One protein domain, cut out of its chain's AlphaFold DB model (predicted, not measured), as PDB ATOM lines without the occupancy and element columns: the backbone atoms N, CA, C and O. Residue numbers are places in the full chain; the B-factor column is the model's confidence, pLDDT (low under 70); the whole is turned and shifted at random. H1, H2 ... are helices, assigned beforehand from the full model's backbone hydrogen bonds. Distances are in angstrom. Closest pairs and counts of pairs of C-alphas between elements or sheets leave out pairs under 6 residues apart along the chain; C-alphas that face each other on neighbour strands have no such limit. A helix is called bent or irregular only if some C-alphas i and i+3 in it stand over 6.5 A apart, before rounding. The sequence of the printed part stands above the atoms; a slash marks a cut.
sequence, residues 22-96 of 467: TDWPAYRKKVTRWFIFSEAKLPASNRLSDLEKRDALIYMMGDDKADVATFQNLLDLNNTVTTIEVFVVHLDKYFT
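What this domain is: This is residues 22 to 96 of the 467 residues of an uncharacterized protein of Ephemera danica (UniProt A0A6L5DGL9). Two helices, H2 and H4, meet near their first residues and spread apart as a V, while the long helix H1 lies along one side of this V and the short helix H3 on the opposite side. The four make a loosely joined group with few contacts between helices, and two loops, residues 40 to 46 and 62 to 67, stick out from it. The printed part has 75 residues with four named helices, H1, H2, H3 and H4 in order along the chain, and no named strand; the class is all helix. The whole is compact, with a radius of gyration of the C-alphas of 12.8 A, and spans 37 by 29 by 21 A.

Where its parts are: H1, residues 22 to 39, begins at C-alpha 22 at (93.886, 61.291, 107.199) and is 27.8 A long from first to last C-alpha. It is irregular, with C-alphas 22 and 25 at 7.1 A, and its line is a rough one. H2, residues 50 to 61, is 16.6 A long and begins at C-alpha 50 at (115.195, 51.516, 97.054). H3, residues 68 to 76, measures 11.9 A. H4, residues 84 to 95, is 16.4 A long and ends at C-alpha 95 at (97.578, 62.810, 100.837).

How they stand to each other: H1 and H2 are close but not clearly touching, with the closest C-alphas, those of Val 31 and Leu 57, 7.5 A apart. They run opposite ways at a steep tilt of 49 degrees. H1 and H4 touch only at their ends, through residues 22 to 25 and 92 to 95; their closest C-alphas, those of Trp 24 and Phe 95, are 6.5 A apart. They run opposite ways at a shallow tilt of 15 degrees. H2 touches H4 with residues 50 to 54 alone, and H4 touches H2 with residues 84 to 87 alone; the closest C-alphas, those of Asp 50 and Ile 84, are 5.2 A apart. These two run the same way at a shallow tilt of 34.7 degrees, only just short of steep. H3 is close to H2 but not clearly touching it, with the C-alphas of Ile 58 and Phe 71 closest at 7.9 A, at a shallow tilt of 13 degrees, opposite ways. H3 is likewise close to H4 but not clearly touching it, with the C-alphas of Leu 74 and His 90 closest at 7.5 A, at a steep tilt of 48 degrees, opposite ways. H1 and H3 are apart. In H2, H3 and H4 every O i to N i+4 pair is within hydrogen-bond range; in H1 13 of 14 are.

The domain as a whole: The two C-alphas farthest apart are those of Pro 43 and Ala 66, at 37.8 A, one in each stretch that stands free. The C-alphas of Thr 22 and Thr 96, the first and last printed residues, are 8.0 A apart. The printed part has no cut, and its three links between helices are short but not tight. Mean pLDDT of the printed part is 74.1; it is under 70 at residue 41 and at residues 63 to 82, a stretch that includes H3, whose mean is 58.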
ATOM      1  N   THR A  22      93.633  61.182 105.750       83.25
ATOM      2  CA  THR A  22      93.886  61.291 107.199       83.25
ATOM      3  C   THR A  22      94.666  60.114 107.775       83.25
ATOM      4  O   THR A  22      95.353  60.278 108.783       83.25
ATOM      5  N   ASP A  23      94.587  58.946 107.140       85.94
ATOM      6  CA  ASP A  23      95.195  57.706 107.625       85.94
ATOM      7  C   ASP A  23      96.638  57.548 107.124       85.94
ATOM      8  O   ASP A  23      97.420  56.766 107.680       85.94
ATOM      9  N   TRP A  24      97.019  58.323 106.103       87.81
ATOM     10  CA  TRP A  24      98.328  58.257 105.458       87.81
ATOM     11  C   TRP A  24      99.510  58.383 106.439       87.81
ATOM     12  O   TRP A  24     100.391  57.521 106.401       87.81
ATOM     13  N   PRO A  25      99.550  59.345 107.390       89.00
ATOM     14  CA  PRO A  25     100.677  59.459 108.320       89.00
ATOM     15  C   PRO A  25     100.867  58.213 109.198       89.00
ATOM     16  O   PRO A  25     101.997  57.795 109.473       89.00
ATOM     17  N   ALA A  26      99.762  57.598 109.633       87.44
ATOM     18  CA  ALA A  26      99.790  56.383 110.439       87.44
ATOM     19  C   ALA A  26     100.235  55.173 109.603       87.44
ATOM     20  O   ALA A  26     101.073  54.385 110.056       87.44
ATOM     21  N   TYR A  27      99.730  55.063 108.372       89.44
ATOM     22  CA  TYR A  27     100.091  54.007 107.430       89.44
ATOM     23  C   TYR A  27     101.570  54.076 107.028       89.44
ATOM     24  O   TYR A  27     102.302  53.102 107.212       89.44
ATOM     25  N   ARG A  28     102.052  55.255 106.614       88.31
ATOM     26  CA  ARG A  28     103.466  55.539 106.314       88.31
ATOM     27  C   ARG A  28     104.371  55.090 107.455       88.31
ATOM     28  O   ARG A  28     105.312  54.332 107.245       88.31
ATOM     29  N   LYS A  29     104.052  55.480 108.695       88.94
ATOM     30  CA  LYS A  29     104.825  55.088 109.885       88.94
ATOM     31  C   LYS A  29     104.857  53.570 110.088       88.94
ATOM     32  O   LYS A  29     105.879  53.036 110.517       88.94
ATOM     33  N   LYS A  30     103.752  52.875 109.805       89.00
ATOM     34  CA  LYS A  30     103.647  51.414 109.903       89.00
ATOM     35  C   LYS A  30     104.534  50.721 108.863       89.00
ATOM     36  O   LYS A  30     105.275  49.814 109.232       89.00
ATOM     37  N   VAL A  31     104.522  51.193 107.617       87.44
ATOM     38  CA  VAL A  31     105.358  50.654 106.531       87.44
ATOM     39  C   VAL A  31     106.843  50.949 106.754       87.44
ATOM     40  O   VAL A  31     107.661  50.037 106.667       87.44
ATOM     41  N   THR A  32     107.211  52.176 107.140       87.75
ATOM     42  CA  THR A  32     108.609  52.520 107.460       87.75
ATOM     43  C   THR A  32     109.163  51.631 108.571       87.75
ATOM     44  O   THR A  32     110.278  51.126 108.472       87.75
ATOM     45  N   ARG A  33     108.376  51.394 109.629       87.19
ATOM     46  CA  ARG A  33     108.765  50.473 110.704       87.19
ATOM     47  C   ARG A  33     108.954  49.056 110.182       87.19
ATOM     48  O   ARG A  33     109.924  48.416 110.569       87.19
ATOM     49  N   TRP A  34     108.055  48.580 109.325       87.25
ATOM     50  CA  TRP A  34     108.170  47.252 108.736       87.25
ATOM     51  C   TRP A  34     109.471  47.093 107.942       87.25
ATOM     52  O   TRP A  34     110.208  46.163 108.248       87.25
ATOM     53  N   PHE A  35     109.824  48.038 107.059       86.06
ATOM     54  CA  PHE A  35     111.106  48.014 106.336       86.06
ATOM     55  C   PHE A  35     112.318  47.987 107.275       86.06
ATOM     56  O   PHE A  35     113.241  47.198 107.086       86.06
ATOM     57  N   ILE A  36     112.310  48.813 108.326       84.44
ATOM     58  CA  ILE A  36     113.396  48.826 109.317       84.44
ATOM     59  C   ILE A  36     113.521  47.455 109.989       84.44
ATOM     60  O   ILE A  36     114.623  46.927 110.114       84.44
ATOM     61  N   PHE A  37     112.407  46.858 110.416       81.31
ATOM     62  CA  PHE A  37     112.422  45.566 111.100       81.31
ATOM     63  C   PHE A  37     112.757  44.393 110.173       81.31
ATOM     64  O   PHE A  37     113.468  43.486 110.606       81.31
ATOM     65  N   SER A  38     112.283  44.402 108.924       78.19
ATOM     66  CA  SER A  38     112.570  43.354 107.941       78.19
ATOM     67  C   SER A  38     114.045  43.340 107.541       78.19
ATOM     68  O   SER A  38     114.599  42.274 107.290       78.19
ATOM     69  N   GLU A  39     114.705  44.501 107.541       76.44
ATOM     70  CA  GLU A  39     116.110  44.638 107.137       76.44
ATOM     71  C   GLU A  39     117.113  44.619 108.292       76.44
ATOM     72  O   GLU A  39     118.298  44.366 108.062       76.44
ATOM     73  N   ALA A  40     116.668  44.837 109.535       75.81
ATOM     74  CA  ALA A  40     117.536  44.951 110.713       75.81
ATOM     75  C   ALA A  40     118.461  43.742 110.940       75.81
ATOM     76  O   ALA A  40     119.485  43.869 111.611       75.81
ATOM     77  N   LYS A  41     118.102  42.568 110.409       67.62
ATOM     78  CA  LYS A  41     118.850  41.311 110.574       67.62
ATOM     79  C   LYS A  41     119.461  40.772 109.286       67.62
ATOM     80  O   LYS A  41     120.109  39.730 109.329       67.62
ATOM     81  N   LEU A  42     119.252  41.451 108.159       72.81
ATOM     82  CA  LEU A  42     119.769  41.017 106.869       72.81
ATOM     83  C   LEU A  42     121.160  41.623 106.624       72.81
ATOM     84  O   LEU A  42     121.365  42.819 106.896       72.81
ATOM     85  N   PRO A  43     122.121  40.832 106.102       73.94
ATOM     86  CA  PRO A  43     123.369  41.386 105.589       73.94
ATOM     87  C   PRO A  43     123.052  42.402 104.487       73.94
ATOM     88  O   PRO A  43     122.027  42.294 103.816       73.94
ATOM     89  N   ALA A  44     123.920  43.399 104.297       71.75
ATOM     90  CA  ALA A  44     123.669  44.497 103.358       71.75
ATOM     91  C   ALA A  44     123.357  44.017 101.925       71.75
ATOM     92  O   ALA A  44     122.574  44.658 101.236       71.75
ATOM     93  N   SER A  45     123.898  42.861 101.523       71.94
ATOM     94  CA  SER A  45     123.647  42.192 100.239       71.94
ATOM     95  C   SER A  45     122.217  41.673 100.045       71.94
ATOM     96  O   SER A  45     121.820  41.419  98.916       71.94
ATOM     97  N   ASN A  46     121.464  41.471 101.129       74.50
ATOM     98  CA  ASN A  46     120.113  40.903 101.120       74.50
ATOM     99  C   ASN A  46     119.043  41.934 101.504       74.50
ATOM    100  O   ASN A  46     117.879  41.573 101.668       74.50
ATOM    101  N   ARG A  47     119.431  43.197 101.706       80.69
ATOM    102  CA  ARG A  47     118.484  44.294 101.918       80.69
ATOM    103  C   ARG A  47     117.868  44.684 100.585       80.69
ATOM    104  O   ARG A  47     118.533  44.598  99.556       80.69
ATOM    105  N   LEU A  48     116.621  45.130 100.625       78.81
ATOM    106  CA  LEU A  48     115.931  45.570  99.425       78.81
ATOM    107  C   LEU A  48     116.563  46.878  98.944       78.81
ATOM    108  O   LEU A  48     116.822  47.798  99.731       78.81
ATOM    109  N   SER A  49     116.791  46.960  97.639       81.88
ATOM    110  CA  SER A  49     117.112  48.215  96.972       81.88
ATOM    111  C   SER A  49     115.958  49.206  97.125       81.88
ATOM    112  O   SER A  49     114.808  48.833  97.365       81.88
ATOM    113  N   ASP A  50     116.239  50.495  96.959       79.94
ATOM    114  CA  ASP A  50     115.195  51.516  97.054       79.94
ATOM    115  C   ASP A  50     114.066  51.318  96.031       79.94
ATOM    116  O   ASP A  50     112.911  51.631  96.326       79.94
ATOM    117  N   LEU A  51     114.384  50.744  94.867       77.06
ATOM    118  CA  LEU A  51     113.409  50.359  93.848       77.06
ATOM    119  C   LEU A  51     112.509  49.218  94.335       77.06
ATOM    120  O   LEU A  51     111.289  49.324  94.257       77.06
ATOM    121  N   GLU A  52     113.087  48.167  94.919       80.38
ATOM    122  CA  GLU A  52     112.310  47.047  95.465       80.38
ATOM    123  C   GLU A  52     111.452  47.475  96.661       80.38
ATOM    124  O   GLU A  52     110.322  47.015  96.811       80.38
ATOM    125  N   LYS A  53     111.943  48.394  97.500       83.94
ATOM    126  CA  LYS A  53     111.153  48.965  98.602       83.94
ATOM    127  C   LYS A  53     109.985  49.797  98.089       83.94
ATOM    128  O   LYS A  53     108.889  49.727  98.642       83.94
ATOM    129  N   ARG A  54     110.207  50.591  97.041       80.62
ATOM    130  CA  ARG A  54     109.149  51.357  96.375       80.62
ATOM    131  C   ARG A  54     108.075  50.421  95.820       80.62
ATOM    132  O   ARG A  54     106.898  50.627  96.099       80.62
ATOM    133  N   ASP A  55     108.475  49.379  95.099       77.69
ATOM    134  CA  ASP A  55     107.540  48.440  94.473       77.69
ATOM    135  C   ASP A  55     106.794  47.603  95.520       77.69
ATOM    136  O   ASP A  55     105.582  47.412  95.417       77.69
ATOM    137  N   ALA A  56     107.474  47.200  96.598       82.19
ATOM    138  CA  ALA A  56     106.840  46.557  97.745       82.19
ATOM    139  C   ALA A  56     105.808  47.473  98.423       82.19
ATOM    140  O   ALA A  56     104.741  47.005  98.814       82.19
ATOM    141  N   LEU A  57     106.091  48.775  98.556       84.88
ATOM    142  CA  LEU A  57     105.131  49.746  99.087       84.88
ATOM    143  C   LEU A  57     103.889  49.844  98.194       84.88
ATOM    144  O   LEU A  57     102.782  49.774  98.719       84.88
ATOM    145  N   ILE A  58     104.058  49.947  96.874       79.69
ATOM    146  CA  ILE A  58     102.938  49.994  95.920       79.69
ATOM    147  C   ILE A  58     102.083  48.728  96.038       79.69
ATOM    148  O   ILE A  58     100.866  48.817  96.180       79.69
ATOM    149  N   TYR A  59     102.724  47.559  96.070       81.00
ATOM    150  CA  TYR A  59     102.036  46.280  96.231       81.00
ATOM    151  C   TYR A  59     101.241  46.199  97.544       81.00
ATOM    152  O   TYR A  59     100.092  45.764  97.557       81.00
ATOM    153  N   MET A  60     101.826  46.650  98.659       82.94
ATOM    154  CA  MET A  60     101.158  46.652  99.965       82.94
ATOM    155  C   MET A  60      99.981  47.628 100.040       82.94
ATOM    156  O   MET A  60      99.074  47.398 100.836       82.94
ATOM    157  N   MET A  61      99.979  48.706  99.249       81.25
ATOM    158  CA  MET A  61      98.877  49.673  99.233       81.25
ATOM    159  C   MET A  61      97.597  49.092  98.611       81.25
ATOM    160  O   MET A  61      96.517  49.418  99.101       81.25
ATOM    161  N   GLY A  62      97.713  48.165  97.650       76.25
ATOM    162  CA  GLY A  62      96.596  47.420  97.049       76.25
ATOM    163  C   GLY A  62      96.056  47.996  95.728       76.25
ATOM    164  O   GLY A  62      96.385  49.113  95.336       76.25
ATOM    165  N   ASP A  63      95.210  47.213  95.046       63.75
ATOM    166  CA  ASP A  63      94.739  47.446  93.667       63.75
ATOM    167  C   ASP A  63      93.452  48.291  93.569       63.75
ATOM    168  O   ASP A  63      92.458  47.862  92.967       63.75
ATOM    169  N   ASP A  64      93.431  49.502  94.132       60.31
ATOM    170  CA  ASP A  64      92.336  50.423  93.804       60.31
ATOM    171  C   ASP A  64      92.575  51.048  92.414       60.31
ATOM    172  O   ASP A  64      93.547  51.769  92.167       60.31
ATOM    173  N   LYS A  65      91.708  50.714  91.448       49.34
ATOM    174  CA  LYS A  65      91.902  50.988  90.007       49.34
ATOM    175  C   LYS A  65      91.948  52.480  89.661       49.34
ATOM    176  O   LYS A  65      92.454  52.826  88.595       49.34
ATOM    177  N   ALA A  66      91.425  53.348  90.527       48.47
ATOM    178  CA  ALA A  66      91.503  54.798  90.354       48.47
ATOM    179  C   ALA A  66      92.921  55.348  90.596       48.47
ATOM    180  O   ALA A  66      93.273  56.386  90.037       48.47
ATOM    181  N   ASP A  67      93.751  54.630  91.361       56.53
ATOM    182  CA  ASP A  67      95.040  55.126  91.840       56.53
ATOM    183  C   ASP A  67      96.252  54.452  91.189       56.53
ATOM    184  O   ASP A  67      97.324  55.047  91.186       56.53
ATOM    185  N   VAL A  68      96.112  53.291  90.535       52.47
ATOM    186  CA  VAL A  68      97.210  52.671  89.756       52.47
ATOM    187  C   VAL A  68      97.744  53.626  88.683       52.47
ATOM    188  O   VAL A  68      98.956  53.765  88.539       52.47
ATOM    189  N   ALA A  69      96.859  54.356  87.995       56.31
ATOM    190  CA  ALA A  69      97.247  55.392  87.036       56.31
ATOM    191  C   ALA A  69      97.925  56.594  87.723       56.31
ATOM    192  O   ALA A  69      98.850  57.184  87.175       56.31
ATOM    193  N   THR A  70      97.503  56.945  88.939       61.12
ATOM    194  CA  THR A  70      98.106  58.015  89.751       61.12
ATOM    195  C   THR A  70      99.507  57.629  90.231       61.12
ATOM    196  O   THR A  70     100.429  58.437  90.131       61.12
ATOM    197  N   PHE A  71      99.706  56.388  90.682       63.34
ATOM    198  CA  PHE A  71     101.018  55.854  91.048       63.34
ATOM    199  C   PHE A  71     101.913  55.668  89.825       63.34
ATOM    200  O   PHE A  71     103.083  56.016  89.902       63.34
ATOM    201  N   GLN A  72     101.377  55.219  88.685       60.03
ATOM    202  CA  GLN A  72     102.109  55.187  87.413       60.03
ATOM    203  C   GLN A  72     102.554  56.583  86.987       60.03
ATOM    204  O   GLN A  72     103.719  56.762  86.675       60.03
ATOM    205  N   ASN A  73     101.705  57.606  87.108       59.56
ATOM    206  CA  ASN A  73     102.117  58.988  86.851       59.56
ATOM    207  C   ASN A  73     103.202  59.474  87.834       59.56
ATOM    208  O   ASN A  73     104.108  60.193  87.427       59.56
ATOM    209  N   LEU A  74     103.149  59.081  89.114       59.94
ATOM    210  CA  LEU A  74     104.213  59.360  90.094       59.94
ATOM    211  C   LEU A  74     105.530  58.630  89.776       59.94
ATOM    212  O   LEU A  74     106.598  59.142  90.108       59.94
ATOM    213  N   LEU A  75     105.451  57.456  89.144       57.66
ATOM    214  CA  LEU A  75     106.589  56.670  88.662       57.66
ATOM    215  C   LEU A  75     107.162  57.229  87.344       57.66
ATOM    216  O   LEU A  75     108.378  57.246  87.178       57.66
ATOM    217  N   ASP A  76     106.305  57.734  86.454       55.22
ATOM    218  CA  ASP A  76     106.648  58.265  85.127       55.22
ATOM    219  C   ASP A  76     107.116  59.730  85.164       55.22
ATOM    220  O   ASP A  76     107.809  60.187  84.253       55.22
ATOM    221  N   LEU A  77     106.777  60.478  86.224       48.53
ATOM    222  CA  LEU A  77     107.095  61.905  86.376       48.53
ATOM    223  C   LEU A  77     108.592  62.215  86.402       48.53
ATOM    224  O   LEU A  77     108.952  63.387  86.344       48.53
ATOM    225  N   ASN A  78     109.457  61.207  86.501       45.97
ATOM    226  CA  ASN A  78     110.892  61.389  86.477       45.97
ATOM    227  C   ASN A  78     111.584  60.027  86.344       45.97
ATOM    228  O   ASN A  78     111.641  59.273  87.315       45.97
ATOM    229  N   ASN A  79     112.308  59.800  85.244       50.06
ATOM    230  CA  ASN A  79     113.427  58.838  85.174       50.06
ATOM    231  C   ASN A  79     114.540  59.107  86.237       50.06
ATOM    232  O   ASN A  79     115.658  58.614  86.122       50.06
ATOM    233  N   THR A  80     114.253  59.918  87.262       50.03
ATOM    234  CA  THR A  80     115.095  60.339  88.380       50.03
ATOM    235  C   THR A  80     114.480  60.037  89.759       50.03
ATOM    236  O   THR A  80     115.113  60.361  90.761       50.03
ATOM    237  N   VAL A  81     113.306  59.385  89.878       54.22
ATOM    238  CA  VAL A  81     112.839  58.843  91.179       54.22
ATOM    239  C   VAL A  81     113.616  57.559  91.487       54.22
ATOM    240  O   VAL A  81     113.116  56.446  91.347       54.22
ATOM    241  N   THR A  82     114.886  57.717  91.855       58.03
ATOM    242  CA  THR A  82     115.794  56.603  92.154       58.03
ATOM    243  C   THR A  82     115.615  56.059  93.570       58.03
ATOM    244  O   THR A  82     116.008  54.921  93.817       58.03
ATOM    245  N   THR A  83     115.004  56.826  94.486       70.81
ATOM    246  CA  THR A  83     114.909  56.460  95.908       70.81
ATOM    247  C   THR A  83     113.475  56.420  96.441       70.81
ATOM    248  O   THR A  83     112.605  57.212  96.059       70.81
ATOM    249  N   ILE A  84     113.236  55.516  97.394       77.44
ATOM    250  CA  ILE A  84     111.971  55.409  98.135       77.44
ATOM    251  C   ILE A  84     111.620  56.714  98.867       77.44
ATOM    252  O   ILE A  84     110.446  57.045  99.022       77.44
ATOM    253  N   GLU A  85     112.621  57.491  99.281       79.56
ATOM    254  CA  GLU A  85     112.417  58.754  99.993       79.56
ATOM    255  C   GLU A  85     111.685  59.785  99.133       79.56
ATOM    256  O   GLU A  85     110.698  60.375  99.577       79.56
ATOM    257  N   VAL A  86     112.112  59.955  97.877       77.62
ATOM    258  CA  VAL A  86     111.473  60.882  96.934       77.62
ATOM    259  C   VAL A  86     110.036  60.451  96.652       77.62
ATOM    260  O   VAL A  86     109.137  61.294  96.606       77.62
ATOM    261  N   PHE A  87     109.797  59.145  96.514       78.19
ATOM    262  CA  PHE A  87     108.455  58.603  96.307       78.19
ATOM    263  C   PHE A  87     107.531  58.902  97.499       78.19
ATOM    264  O   PHE A  87     106.435  59.432  97.322       78.19
ATOM    265  N   VAL A  88     108.004  58.675  98.728       82.31
ATOM    266  CA  VAL A  88     107.244  58.966  99.952       82.31
ATOM    267  C   VAL A  88     106.920  60.460 100.089       82.31
ATOM    268  O   VAL A  88     105.809  60.789 100.491       82.31
ATOM    269  N   VAL A  89     107.825  61.367  99.703       82.75
ATOM    270  CA  VAL A  89     107.565  62.823  99.713       82.75
ATOM    271  C   VAL A  89     106.415  63.207  98.775       82.75
ATOM    272  O   VAL A  89     105.592  64.062  99.108       82.75
ATOM    273  N   HIS A  90     106.327  62.573  97.606       77.75
ATOM    274  CA  HIS A  90     105.219  62.822  96.685       77.75
ATOM    275  C   HIS A  90     103.888  62.321  97.248       77.75
ATOM    276  O   HIS A  90     102.880  63.019  97.127       77.75
ATOM    277  N   LEU A  91     103.892  61.168  97.920       80.50
ATOM    278  CA  LEU A  91     102.711  60.660  98.617       80.50
ATOM    279  C   LEU A  91     102.310  61.558  99.791       80.50
ATOM    280  O   LEU A  91     101.130  61.868  99.935       80.50
ATOM    281  N   ASP A  92     103.277  62.062 100.564       83.62
ATOM    282  CA  ASP A  92     103.035  63.046 101.624       83.62
ATOM    283  C   ASP A  92     102.322  64.286 101.056       83.62
ATOM    284  O   ASP A  92     101.330  64.746 101.619       83.62
ATOM    285  N   LYS A  93     102.754  64.790  99.895       80.19
ATOM    286  CA  LYS A  93     102.095  65.914  99.213       80.19
ATOM    287  C   LYS A  93     100.699  65.561  98.692       80.19
ATOM    288  O   LYS A  93      99.804  66.398  98.787       80.19
ATOM    289  N   TYR A  94     100.516  64.367  98.131       79.12
ATOM    290  CA  TYR A  94      99.244  63.918  97.559       79.12
ATOM    291  C   TYR A  94      98.162  63.740  98.629       79.12
ATOM    292  O   TYR A  94      97.059  64.265  98.490       79.12
ATOM    293  N   PHE A  95      98.501  63.071  99.733       80.75
ATOM    294  CA  PHE A  95      97.578  62.810 100.837       80.75
ATOM    295  C   PHE A  95      97.499  63.956 101.854       80.75
ATOM    296  O   PHE A  95      96.721  63.870 102.801       80.75
ATOM    297  N   THR A  96      98.245  65.052 101.684       73.88
ATOM    298  CA  THR A  96      98.038  66.260 102.497       73.88
ATOM    299  C   THR A  96      96.775  66.985 102.018       73.88
ATOM    300  O   THR A  96      96.761  67.517 100.902       73.88
TER     301      THR A  96